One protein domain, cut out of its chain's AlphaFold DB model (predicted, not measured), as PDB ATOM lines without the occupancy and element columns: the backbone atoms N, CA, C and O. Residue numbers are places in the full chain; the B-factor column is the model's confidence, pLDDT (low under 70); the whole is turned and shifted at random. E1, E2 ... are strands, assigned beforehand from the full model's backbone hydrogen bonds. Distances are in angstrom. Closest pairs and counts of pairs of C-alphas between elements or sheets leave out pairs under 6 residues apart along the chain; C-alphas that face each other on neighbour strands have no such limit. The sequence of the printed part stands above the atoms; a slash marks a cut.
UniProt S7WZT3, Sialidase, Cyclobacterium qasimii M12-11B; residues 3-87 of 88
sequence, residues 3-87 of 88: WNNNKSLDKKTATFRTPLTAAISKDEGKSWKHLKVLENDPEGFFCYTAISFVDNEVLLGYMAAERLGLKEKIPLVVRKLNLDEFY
ATOM      1  N   TRP A   3    -154.706 -96.854  88.477       97.56
ATOM      2  CA  TRP A   3    -153.350 -96.939  87.936       97.56
ATOM      3  C   TRP A   3    -152.314 -96.523  88.975       97.56
ATOM      4  O   TRP A   3    -152.648 -95.963  90.021       97.56
ATOM      5  N   ASN A   4    -151.038 -96.765  88.674       97.56
ATOM      6  CA  ASN A   4    -149.963 -96.219  89.482       97.56
ATOM      7  C   ASN A   4    -149.699 -94.767  89.077       97.56
ATOM      8  O   ASN A   4    -149.038 -94.523  88.068       97.56
ATOM      9  N   ASN A   5    -150.228 -93.799  89.830       96.94
ATOM     10  CA  ASN A   5    -150.050 -92.366  89.552       96.94
ATOM     11  C   ASN A   5    -148.663 -91.874  89.996       96.94
ATOM     12  O   ASN A   5    -148.522 -90.911  90.749       96.94
ATOM     13  N   ASN A   6    -147.637 -92.588  89.547       96.44
ATOM     14  CA  ASN A   6    -146.250 -92.322  89.849       96.44
ATOM     15  C   ASN A   6    -145.748 -91.184  88.957       96.44
ATOM     16  O   ASN A   6    -145.694 -91.307  87.735       96.44
ATOM     17  N   LYS A   7    -145.397 -90.062  89.586       94.19
ATOM     18  CA  LYS A   7    -144.868 -88.864  88.921       94.19
ATOM     19  C   LYS A   7    -143.405 -88.607  89.284       94.19
ATOM     20  O   LYS A   7    -142.951 -87.468  89.205       94.19
ATOM     21  N   SER A   8    -142.688 -89.636  89.744       94.62
ATOM     22  CA  SER A   8    -141.288 -89.484  90.125       94.62
ATOM     23  C   SER A   8    -140.442 -89.013  88.943       94.62
ATOM     24  O   SER A   8    -140.576 -89.507  87.823       94.62
ATOM     25  N   LEU A   9    -139.551 -88.057  89.209       95.75
ATOM     26  CA  LEU A   9    -138.557 -87.574  88.247       95.75
ATOM     27  C   LEU A   9    -137.295 -88.445  88.243       95.75
ATOM     28  O   LEU A   9    -136.499 -88.387  87.304       95.75
ATOM     29  N   ASP A  10    -137.107 -89.258  89.282       96.44
ATOM     30  CA  ASP A  10    -136.021 -90.221  89.337       96.44
ATOM     31  C   ASP A  10    -136.360 -91.445  88.475       96.44
ATOM     32  O   ASP A  10    -137.358 -92.135  88.690       96.44
ATOM     33  N   LYS A  11    -135.489 -91.745  87.505       94.44
ATOM     34  CA  LYS A  11    -135.687 -92.838  86.541       94.44
ATOM     35  C   LYS A  11    -135.854 -94.198  87.211       94.44
ATOM     36  O   LYS A  11    -136.566 -95.045  86.677       94.44
ATOM     37  N   LYS A  12    -135.191 -94.430  88.348       92.62
ATOM     38  CA  LYS A  12    -135.268 -95.713  89.051       92.62
ATOM     39  C   LYS A  12    -136.666 -95.902  89.640       92.62
ATOM     40  O   LYS A  12    -137.328 -96.896  89.343       92.62
ATOM     41  N   THR A  13    -137.124 -94.933  90.421       94.19
ATOM     42  CA  THR A  13    -138.423 -94.986  91.104       94.19
ATOM     43  C   THR A  13    -139.614 -94.746  90.178       94.19
ATOM     44  O   THR A  13    -140.694 -95.243  90.472       94.19
ATOM     45  N   ALA A  14    -139.448 -94.089  89.025       94.56
ATOM     46  CA  ALA A  14    -140.523 -93.875  88.044       94.56
ATOM     47  C   ALA A  14    -141.116 -95.179  87.467       94.56
ATOM     48  O   ALA A  14    -142.229 -95.186  86.948       94.56
ATOM     49  N   THR A  15    -140.387 -96.294  87.566       93.62
ATOM     50  CA  THR A  15    -140.856 -97.617  87.119       93.62
ATOM     51  C   THR A  15    -141.661 -98.369  88.183       93.62
ATOM     52  O   THR A  15    -142.193 -99.448  87.912       93.62
ATOM     53  N   PHE A  16    -141.736 -97.836  89.407       96.00
ATOM     54  CA  PHE A  16    -142.358 -98.530  90.529       96.00
ATOM     55  C   PHE A  16    -143.879 -98.492  90.420       96.00
ATOM     56  O   PHE A  16    -144.478 -97.495  90.007       96.00
ATOM     57  N   ARG A  17    -144.508 -99.588  90.847       96.31
ATOM     58  CA  ARG A  17    -145.960 -99.778  90.811       96.31
ATOM     59  C   ARG A  17    -146.625 -99.272  92.091       96.31
ATOM     60  O   ARG A  17    -147.359-100.005  92.749       96.31
ATOM     61  N   THR A  18    -146.348 -98.019  92.433       97.38
ATOM     62  CA  THR A  18    -146.876 -97.316  93.608       97.38
ATOM     63  C   THR A  18    -146.859 -95.799  93.362       97.38
ATOM     64  O   THR A  18    -146.010 -95.337  92.594       97.38
ATOM     65  N   PRO A  19    -147.780 -95.007  93.943       98.00
ATOM     66  CA  PRO A  19    -148.979 -95.414  94.691       98.00
ATOM     67  C   PRO A  19    -150.049 -96.023  93.786       98.00
ATOM     68  O   PRO A  19    -150.121 -95.676  92.610       98.00
ATOM     69  N   LEU A  20    -150.921 -96.889  94.308       98.44
ATOM     70  CA  LEU A  20    -152.134 -97.296  93.589       98.44
ATOM     71  C   LEU A  20    -153.183 -96.193  93.749       98.44
ATOM     72  O   LEU A  20    -153.584 -95.875  94.862       98.44
ATOM     73  N   THR A  21    -153.614 -95.588  92.648       98.19
ATOM     74  CA  THR A  21    -154.533 -94.443  92.642       98.19
ATOM     75  C   THR A  21    -155.778 -94.763  91.832       98.19
ATOM     76  O   THR A  21    -155.680 -95.330  90.747       98.19
ATOM     77  N   ALA A  22    -156.937 -94.368  92.343       97.44
ATOM     78  CA  ALA A  22    -158.218 -94.402  91.660       97.44
ATOM     79  C   ALA A  22    -158.668 -92.993  91.255       97.44
ATOM     80  O   ALA A  22    -158.298 -92.006  91.887       97.44
ATOM     81  N   ALA A  23    -159.474 -92.912  90.199       96.62
ATOM     82  CA  ALA A  23    -160.134 -91.691  89.751       96.62
ATOM     83  C   ALA A  23    -161.399 -92.017  88.954       96.62
ATOM     84  O   ALA A  23    -161.490 -93.086  88.334       96.62
ATOM     85  N   ILE A  24    -162.321 -91.062  88.878       95.75
ATOM     86  CA  ILE A  24    -163.562 -91.168  88.105       95.75
ATOM     87  C   ILE A  24    -163.505 -90.254  86.887       95.75
ATOM     88  O   ILE A  24    -162.933 -89.165  86.923       95.75
ATOM     89  N   SER A  25    -164.119 -90.717  85.803       95.44
ATOM     90  CA  SER A  25    -164.430 -89.899  84.640       95.44
ATOM     91  C   SER A  25    -165.943 -89.718  84.560       95.44
ATOM     92  O   SER A  25    -166.699 -90.650  84.824       95.44
ATOM     93  N   LYS A  26    -166.368 -88.503  84.203       95.19
ATOM     94  CA  LYS A  26    -167.769 -88.150  83.908       95.19
ATOM     95  C   LYS A  26    -167.965 -87.825  82.417       95.19
ATOM     96  O   LYS A  26    -168.980 -87.257  82.037       95.19
ATOM     97  N   ASP A  27    -166.957 -88.107  81.594       96.69
ATOM     98  CA  ASP A  27    -166.851 -87.682  80.197       96.69
ATOM     99  C   ASP A  27    -166.261 -88.784  79.303       96.69
ATOM    100  O   ASP A  27    -165.437 -88.514  78.427       96.69
ATOM    101  N   GLU A  28    -166.696 -90.031  79.525       95.81
ATOM    102  CA  GLU A  28    -166.303 -91.208  78.730       95.81
ATOM    103  C   GLU A  28    -164.777 -91.413  78.658       95.81
ATOM    104  O   GLU A  28    -164.207 -91.747  77.621       95.81
ATOM    105  N   GLY A  29    -164.083 -91.171  79.773       95.69
ATOM    106  CA  GLY A  29    -162.641 -91.378  79.913       95.69
ATOM    107  C   GLY A  29    -161.758 -90.248  79.377       95.69
ATOM    108  O   GLY A  29    -160.537 -90.413  79.364       95.69
ATOM    109  N   LYS A  30    -162.324 -89.105  78.954       97.12
ATOM    110  CA  LYS A  30    -161.541 -87.960  78.450       97.12
ATOM    111  C   LYS A  30    -160.775 -87.235  79.554       97.12
ATOM    112  O   LYS A  30    -159.643 -86.810  79.333       97.12
ATOM    113  N   SER A  31    -161.366 -87.102  80.737       96.12
ATOM    114  CA  SER A  31    -160.715 -86.547  81.917       96.12
ATOM    115  C   SER A  31    -160.962 -87.407  83.152       96.12
ATOM    116  O   SER A  31    -161.982 -88.083  83.289       96.12
ATOM    117  N   TRP A  32    -159.995 -87.380  84.067       96.38
ATOM    118  CA  TRP A  32    -160.027 -88.121  85.323       96.38
ATOM    119  C   TRP A  32    -159.935 -87.131  86.483       96.38
ATOM    120  O   TRP A  32    -159.011 -86.319  86.539       96.38
ATOM    121  N   LYS A  33    -160.910 -87.182  87.389       94.00
ATOM    122  CA  LYS A  33    -161.050 -86.290  88.549       94.00
ATOM    123  C   LYS A  33    -161.171 -87.119  89.831       94.00
ATOM    124  O   LYS A  33    -161.288 -88.341  89.757       94.00
ATOM    125  N   HIS A  34    -161.135 -86.450  90.985       93.38
ATOM    126  CA  HIS A  34    -161.239 -87.083  92.310       93.38
ATOM    127  C   HIS A  34    -160.165 -88.169  92.508       93.38
ATOM    128  O   HIS A  34    -160.455 -89.356  92.645       93.38
ATOM    129  N   LEU A  35    -158.889 -87.763  92.442       95.38
ATOM    130  CA  LEU A  35    -157.770 -88.683  92.658       95.38
ATOM    131  C   LEU A  35    -157.788 -89.192  94.101       95.38
ATOM    132  O   LEU A  35    -157.638 -88.406  95.034       95.38
ATOM    133  N   LYS A  36    -157.892 -90.510  94.271       95.56
ATOM    134  CA  LYS A  36    -157.875 -91.175  95.574       95.56
ATOM    135  C   LYS A  36    -156.746 -92.189  95.644       95.56
ATOM    136  O   LYS A  36    -156.661 -93.091  94.814       95.56
ATOM    137  N   VAL A  37    -155.881 -92.057  96.644       97.12
ATOM    138  CA  VAL A  37    -154.803 -93.022  96.888       97.12
ATOM    139  C   VAL A  37    -155.380 -94.229  97.626       97.12
ATOM    140  O   VAL A  37    -155.921 -94.092  98.719       97.12
ATOM    141  N   LEU A  38    -155.292 -95.406  97.005       97.12
ATOM    142  CA  LEU A  38    -155.752 -96.681  97.558       97.12
ATOM    143  C   LEU A  38    -154.652 -97.405  98.333       97.12
ATOM    144  O   LEU A  38    -154.965 -98.076  99.313       97.12
ATOM    145  N   GLU A  39    -153.406 -97.263  97.874       97.50
ATOM    146  CA  GLU A  39    -152.182 -97.791  98.484       97.50
ATOM    147  C   GLU A  39    -151.039 -96.798  98.265       97.50
ATOM    148  O   GLU A  39    -150.926 -96.241  97.169       97.50
ATOM    149  N   ASN A  40    -150.182 -96.591  99.268       97.19
ATOM    150  CA  ASN A  40    -149.132 -95.563  99.222       97.19
ATOM    151  C   ASN A  40    -147.763 -96.027  99.741       97.19
ATOM    152  O   ASN A  40    -146.922 -95.194 100.071       97.19
ATOM    153  N   ASP A  41    -147.538 -97.335  99.863       96.12
ATOM    154  CA  ASP A  41    -146.235 -97.852 100.283       96.12
ATOM    155  C   ASP A  41    -145.179 -97.571  99.189       96.12
ATOM    156  O   ASP A  41    -145.361 -98.044  98.061       96.12
ATOM    157  N   PRO A  42    -144.087 -96.828  99.468       95.00
ATOM    158  CA  PRO A  42    -143.024 -96.556  98.494       95.00
ATOM    159  C   PRO A  42    -142.311 -97.807  97.963       95.00
ATOM    160  O   PRO A  42    -141.811 -97.790  96.838       95.00
ATOM    161  N   GLU A  43    -142.289 -98.893  98.739       93.75
ATOM    162  CA  GLU A  43    -141.757-100.193  98.317       93.75
ATOM    163  C   GLU A  43    -142.861-101.151  97.851       93.75
ATOM    164  O   GLU A  43    -142.601-102.311  97.527       93.75
ATOM    165  N   GLY A  44    -144.095-100.659  97.757       95.56
ATOM    166  CA  GLY A  44    -145.242-101.409  97.283       95.56
ATOM    167  C   GLY A  44    -145.189-101.729  95.790       95.56
ATOM    168  O   GLY A  44    -144.664-100.987  94.954       95.56
ATOM    169  N   PHE A  45    -145.790-102.859  95.443       96.50
ATOM    170  CA  PHE A  45    -145.981-103.317  94.079       96.50
ATOM    171  C   PHE A  45    -147.442-103.712  93.885       96.50
ATOM    172  O   PHE A  45    -147.864-104.812  94.252       96.50
ATOM    173  N   PHE A  46    -148.213-102.784  93.317       97.56
ATOM    174  CA  PHE A  46    -149.663-102.892  93.192       97.56
ATOM    175  C   PHE A  46    -150.079-102.969  91.726       97.56
ATOM    176  O   PHE A  46    -149.840-102.027  90.965       97.56
ATOM    177  N   CYS A  47    -150.687-104.076  91.300       95.62
ATOM    178  CA  CYS A  47    -151.004-104.293  89.885       95.62
ATOM    179  C   CYS A  47    -152.106-105.325  89.636       95.62
ATOM    180  O   CYS A  47    -152.619-105.938  90.565       95.62
ATOM    181  N   TYR A  48    -152.430-105.530  88.353       96.31
ATOM    182  CA  TYR A  48    -153.403-106.519  87.874       96.31
ATOM    183  C   TYR A  48    -154.778-106.332  88.520       96.31
ATOM    184  O   TYR A  48    -155.298-107.218  89.192       96.31
ATOM    185  N   THR A  49    -155.331-105.132  88.347       97.81
ATOM    186  CA  THR A  49    -156.633-104.766  88.896       97.81
ATOM    187  C   THR A  49    -157.766-105.482  88.159       97.81
ATOM    188  O   THR A  49    -157.793-105.545  86.932       97.81
ATOM    189  N   ALA A  50    -158.730-105.977  88.925       97.88
ATOM    190  CA  ALA A  50    -160.027-106.448  88.470       97.88
ATOM    191  C   ALA A  50    -161.097-105.642  89.210       97.88
ATOM    192  O   ALA A  50    -161.024-105.486  90.429       97.88
ATOM    193  N   ILE A  51    -162.064-105.096  88.478       97.38
ATOM    194  CA  ILE A  51    -163.076-104.191  89.027       97.38
ATOM    195  C   ILE A  51    -164.445-104.728  88.639       97.38
ATOM    196  O   ILE A  51    -164.696-104.993  87.464       97.38
ATOM    197  N   SER A  52    -165.327-104.869  89.620       97.56
ATOM    198  CA  SER A  52    -166.739-105.172  89.413       97.56
ATOM    199  C   SER A  52    -167.589-104.229  90.255       97.56
ATOM    200  O   SER A  52    -167.185-103.845  91.352       97.56
ATOM    201  N   PHE A  53    -168.746-103.843  89.733       96.25
ATOM    202  CA  PHE A  53    -169.712-102.997  90.426       96.25
ATOM    203  C   PHE A  53    -170.899-103.859  90.843       96.25
ATOM    204  O   PHE A  53    -171.424-104.619  90.027       96.25
ATOM    205  N   VAL A  54    -171.304-103.747  92.105       96.31
ATOM    206  CA  VAL A  54    -172.467-104.438  92.669       96.31
ATOM    207  C   VAL A  54    -173.258-103.403  93.452       96.31
ATOM    208  O   VAL A  54    -172.800-102.935  94.490       96.31
ATOM    209  N   ASP A  55    -174.421-103.017  92.931       95.94
ATOM    210  CA  ASP A  55    -175.212-101.897  93.448       95.94
ATOM    211  C   ASP A  55    -174.353-100.625  93.608       95.94
ATOM    212  O   ASP A  55    -173.746-100.167  92.639       95.94
ATOM    213  N   ASN A  56    -174.278-100.070  94.823       96.19
ATOM    214  CA  ASN A  56    -173.487 -98.879  95.151       96.19
ATOM    215  C   ASN A  56    -172.078 -99.206  95.682       96.19
ATOM    216  O   ASN A  56    -171.462 -98.413  96.394       96.19
ATOM    217  N   GLU A  57    -171.576-100.404  95.397       97.19
ATOM    218  CA  GLU A  57    -170.295-100.895  95.894       97.19
ATOM    219  C   GLU A  57    -169.379-101.281  94.731       97.19
ATOM    220  O   GLU A  57    -169.802-101.786  93.686       97.19
ATOM    221  N   VAL A  58    -168.082-101.093  94.946       96.62
ATOM    222  CA  VAL A  58    -167.010-101.518  94.051       96.62
ATOM    223  C   VAL A  58    -166.282-102.690  94.689       96.62
ATOM    224  O   VAL A  58    -165.674-102.559  95.753       96.62
ATOM    225  N   LEU A  59    -166.291-103.835  94.010       97.88
ATOM    226  CA  LEU A  59    -165.421-104.963  94.312       97.88
ATOM    227  C   LEU A  59    -164.122-104.803  93.525       97.88
ATOM    228  O   LEU A  59    -164.087-104.944  92.301       97.88
ATOM    229  N   LEU A  60    -163.051-104.498  94.249       98.19
ATOM    230  CA  LEU A  60    -161.720-104.289  93.706       98.19
ATOM    231  C   LEU A  60    -160.806-105.455  94.088       98.19
ATOM    232  O   LEU A  60    -160.440-105.609  95.251       98.19
ATOM    233  N   GLY A  61    -160.403-106.238  93.090       98.31
ATOM    234  CA  GLY A  61    -159.325-107.216  93.185       98.31
ATOM    235  C   GLY A  61    -158.017-106.644  92.642       98.31
ATOM    236  O   GLY A  61    -158.027-105.964  91.619       98.31
ATOM    237  N   TYR A  62    -156.890-106.890  93.303       98.19
ATOM    238  CA  TYR A  62    -155.560-106.522  92.807       98.19
ATOM    239  C   TYR A  62    -154.474-107.313  93.526       98.19
ATOM    240  O   TYR A  62    -154.668-107.830  94.622       98.19
ATOM    241  N   MET A  63    -153.305-107.392  92.909       96.69
ATOM    242  CA  MET A  63    -152.108-107.898  93.558       96.69
ATOM    243  C   MET A  63    -151.463-106.787  94.392       96.69
ATOM    244  O   MET A  63    -151.297-105.677  93.883       96.69
ATOM    245  N   ALA A  64    -151.057-107.092  95.627       95.81
ATOM    246  CA  ALA A  64    -150.364-106.150  96.508       95.81
ATOM    247  C   ALA A  64    -149.215-106.817  97.264       95.81
ATOM    248  O   ALA A  64    -149.439-107.625  98.155       95.81
ATOM    249  N   ALA A  65    -147.976-106.477  96.937       94.88
ATOM    250  CA  ALA A  65    -146.806-107.054  97.593       94.88
ATOM    251  C   ALA A  65    -145.744-105.995  97.870       94.88
ATOM    252  O   ALA A  65    -145.784-104.904  97.304       94.88
ATOM    253  N   GLU A  66    -144.750-106.353  98.675       93.00
ATOM    254  CA  GLU A  66    -143.480-105.636  98.695       93.00
ATOM    255  C   GLU A  66    -142.690-105.975  97.421       93.00
ATOM    256  O   GLU A  66    -142.555-107.139  97.033       93.00
ATOM    257  N   ARG A  67    -142.130-104.959  96.765       90.81
ATOM    258  CA  ARG A  67    -141.419-105.067  95.485       90.81
ATOM    259  C   ARG A  67    -140.237-106.036  95.521       90.81
ATOM    260  O   ARG A  67    -139.981-106.716  94.528       90.81
ATOM    261  N   LEU A  68    -139.503-106.100  96.632       90.12
ATOM    262  CA  LEU A  68    -138.380-107.032  96.788       90.12
ATOM    263  C   LEU A  68    -138.834-108.435  97.228       90.12
ATOM    264  O   LEU A  68    -138.124-109.405  96.967       90.12
ATOM    265  N   GLY A  69    -140.036-108.554  97.800       87.06
ATOM    266  CA  GLY A  69    -140.638-109.809  98.268       87.06
ATOM    267  C   GLY A  69    -141.410-110.605  97.208       87.06
ATOM    268  O   GLY A  69    -141.927-111.680  97.506       87.06
ATOM    269  N   LEU A  70    -141.481-110.124  95.960       84.69
ATOM    270  CA  LEU A  70    -142.275-110.738  94.880       84.69
ATOM    271  C   LEU A  70    -141.944-112.206  94.583       84.69
ATOM    272  O   LEU A  70    -142.794-112.931  94.071       84.69
ATOM    273  N   LYS A  71    -140.712-112.635  94.868       84.44
ATOM    274  CA  LYS A  71    -140.268-114.020  94.651       84.44
ATOM    275  C   LYS A  71    -140.892-115.002  95.643       84.44
ATOM    276  O   LYS A  71    -140.991-116.181  95.327       84.44
ATOM    277  N   GLU A  72    -141.326-114.509  96.801       88.50
ATOM    278  CA  GLU A  72    -141.810-115.330  97.910       88.50
ATOM    279  C   GLU A  72    -143.335-115.461  97.905       88.50
ATOM    280  O   GLU A  72    -143.882-116.532  98.168       88.50
ATOM    281  N   LYS A  73    -144.051-114.364  97.617       86.19
ATOM    282  CA  LYS A  73    -145.517-114.342  97.665       86.19
ATOM    283  C   LYS A  73    -146.112-113.329  96.695       86.19
ATOM    284  O   LYS A  73    -145.671-112.188  96.605       86.19
ATOM    285  N   ILE A  74    -147.200-113.739  96.046       86.50
ATOM    286  CA  ILE A  74    -148.012-112.906  95.154       86.50
ATOM    287  C   ILE A  74    -149.452-112.921  95.690       86.50
ATOM    288  O   ILE A  74    -150.276-113.712  95.233       86.50
ATOM    289  N   PRO A  75    -149.758-112.143  96.740       92.19
ATOM    290  CA  PRO A  75    -151.073-112.178  97.359       92.19
ATOM    291  C   PRO A  75    -152.100-111.412  96.514       92.19
ATOM    292  O   PRO A  75    -151.811-110.358  95.939       92.19
ATOM    293  N   LEU A  76    -153.318-111.946  96.491       95.94
ATOM    294  CA  LEU A  76    -154.505-111.253  96.013       95.94
ATOM    295  C   LEU A  76    -155.126-110.480  97.177       95.94
ATOM    296  O   LEU A  76    -155.391-111.051  98.235       95.94
ATOM    297  N   VAL A  77    -155.397-109.202  96.955       97.19
ATOM    298  CA  VAL A  77    -156.229-108.371  97.820       97.19
ATOM    299  C   VAL A  77    -157.588-108.207  97.158       97.19
ATOM    300  O   VAL A  77    -157.671-107.920  95.963       97.19
ATOM    301  N   VAL A  78    -158.651-108.375  97.944       97.56
ATOM    302  CA  VAL A  78    -160.023-108.055  97.546       97.56
ATOM    303  C   VAL A  78    -160.572-107.031  98.527       97.56
ATOM    304  O   VAL A  78    -160.559-107.253  99.737       97.56
ATOM    305  N   ARG A  79    -161.042-105.899  98.005       96.81
ATOM    306  CA  ARG A  79    -161.655-104.813  98.773       96.81
ATOM    307  C   ARG A  79    -163.065-104.562  98.272       96.81
ATOM    308  O   ARG A  79    -163.312-104.594  97.071       96.81
ATOM    309  N   LYS A  80    -163.958-104.262  99.209       97.00
ATOM    310  CA  LYS A  80    -165.243-103.629  98.930       97.00
ATOM    311  C   LYS A  80    -165.114-102.148  99.278       97.00
ATOM    312  O   LYS A  80    -164.633-101.839 100.368       97.00
ATOM    313  N   LEU A  81    -165.465-101.269  98.350       95.75
ATOM    314  CA  LEU A  81    -165.364 -99.816  98.488       95.75
ATOM    315  C   LEU A  81    -166.714 -99.202  98.137       95.75
ATOM    316  O   LEU A  81    -167.295 -99.597  97.127       95.75
ATOM    317  N   ASN A  82    -167.172 -98.215  98.902       95.62
ATOM    318  CA  ASN A  82    -168.406 -97.523  98.560       95.62
ATOM    319  C   ASN A  82    -168.164 -96.643  97.317       95.62
ATOM    320  O   ASN A  82    -167.138 -95.966  97.218       95.62
ATOM    321  N   LEU A  83    -169.074 -96.694  96.339       94.06
ATOM    322  CA  LEU A  83    -168.941 -95.961  95.082       94.06
ATOM    323  C   LEU A  83    -168.970 -94.437  95.280       94.06
ATOM    324  O   LEU A  83    -168.239 -93.727  94.586       94.06
ATOM    325  N   ASP A  84    -169.745 -93.943  96.245       93.62
ATOM    326  CA  ASP A  84    -169.911 -92.511  96.524       93.62
ATOM    327  C   ASP A  84    -168.585 -91.858  96.931       93.62
ATOM    328  O   ASP A  84    -168.296 -90.726  96.550       93.62
ATOM    329  N   GLU A  85    -167.697 -92.627  97.570       90.75
ATOM    330  CA  GLU A  85    -166.358 -92.187  97.972       90.75
ATOM    331  C   GLU A  85    -165.466 -91.694  96.814       90.75
ATOM    332  O   GLU A  85    -164.367 -91.182  97.063       90.75
ATOM    333  N   PHE A  86    -165.875 -91.921  95.564       90.88
ATOM    334  CA  PHE A  86    -165.156 -91.508  94.363       90.88
ATOM    335  C   PHE A  86    -165.816 -90.348  93.602       90.88
ATOM    336  O   PHE A  86    -165.241 -89.869  92.617       90.88
ATOM    337  N   TYR A  87    -167.013 -89.920  94.009       88.19
ATOM    338  CA  TYR A  87    -167.776 -88.854  93.354       88.19
ATOM    339  C   TYR A  87    -167.826 -87.545  94.157       88.19
ATOM    340  O   TYR A  87    -168.202 -86.525  93.564       88.19
TER     341      TYR A  87
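What this domain is: This is residues 3 to 87 of the 88 residues of the protein "Sialidase" of Cyclobacterium qasimii M12-11B (UniProt S7WZT3). Two small antiparallel sheets open from each other like a V: a twisted slab of three strands, E3, E4 and E5, and a two-strand hairpin, E1 and E2, which comes nearest to E3 where E1 begins and E2 ends. A loop, residues 3 to 19, runs out and folds back before E1, and its first residues, 3 to 4, pair with E1. The printed part has 85 residues, with no named helix and five named strands, E1 to E5 in order along the chain; the larger sheet has the order E3 - E4 - E5, all antiparallel. The class is all strand, though the strands hold 40 of the 85 residues, under half. The whole is only just compact, close to loose, with a radius of gyration of the C-alphas of 13.9 A and spans of 37 by 29 by 17 A.

Where its parts are: After residues 3 to 19, which hold no named element, E1 is residues 20 to 24, 14.1 A long, and begins with C-alpha 20 at (-152.134, -97.296, 93.589). E2 is residues 33 to 39, 17.6 A. E3, residues 44 to 54, is the longest strand by residues and spans 27.8 A from C-alpha 44 at (-145.242, -101.409, 97.283); it bends by 64 degrees at residue 48. E4 is residues 57 to 66, 27.4 A. E5 is residues 76 to 82, 19.7 A, and ends with C-alpha 82 at (-168.406, -97.523, 98.560).

How they stand to each other: E3, E4 and E5 form a meander, each strand the antiparallel neighbour of the one before, with E3 and E5 as edge strands and E4 as the inner strand. E3 and E4 are a hairpin at 166 degrees; N 50 and O 61 are within hydrogen-bond range at 2.8 A, as are N 57 and O 54 at 3.0 A. E4 and E5 are a hairpin at 145 degrees, with N 60 and O 79 within range at 2.8 A. The closest C-alphas of E1 and E3 are those of Leu 20 and Phe 46, 6.1 A apart. Those of E2 and E3 are Glu 39 and Phe 46, 7.8 A apart. E1 and E2 are an antiparallel hairpin at 155 degrees, with N 22 and O 36 within range at 2.8 A. Residues 3 to 4 pair antiparallel with residues 20 to 21 of E1. E1 and E2 are each apart from E4 and E5.

The domain as a whole: The two C-alphas farthest apart are those of Asp 27 and Glu 72, at 41.3 A. The printed part has no cut. The links E2 to E3 and E3 to E4 are tight, those from E1 to E2 and E4 to E5 are short, and no link is long. The mean pLDDT of the printed part is 95.1, and no printed residue is under 70.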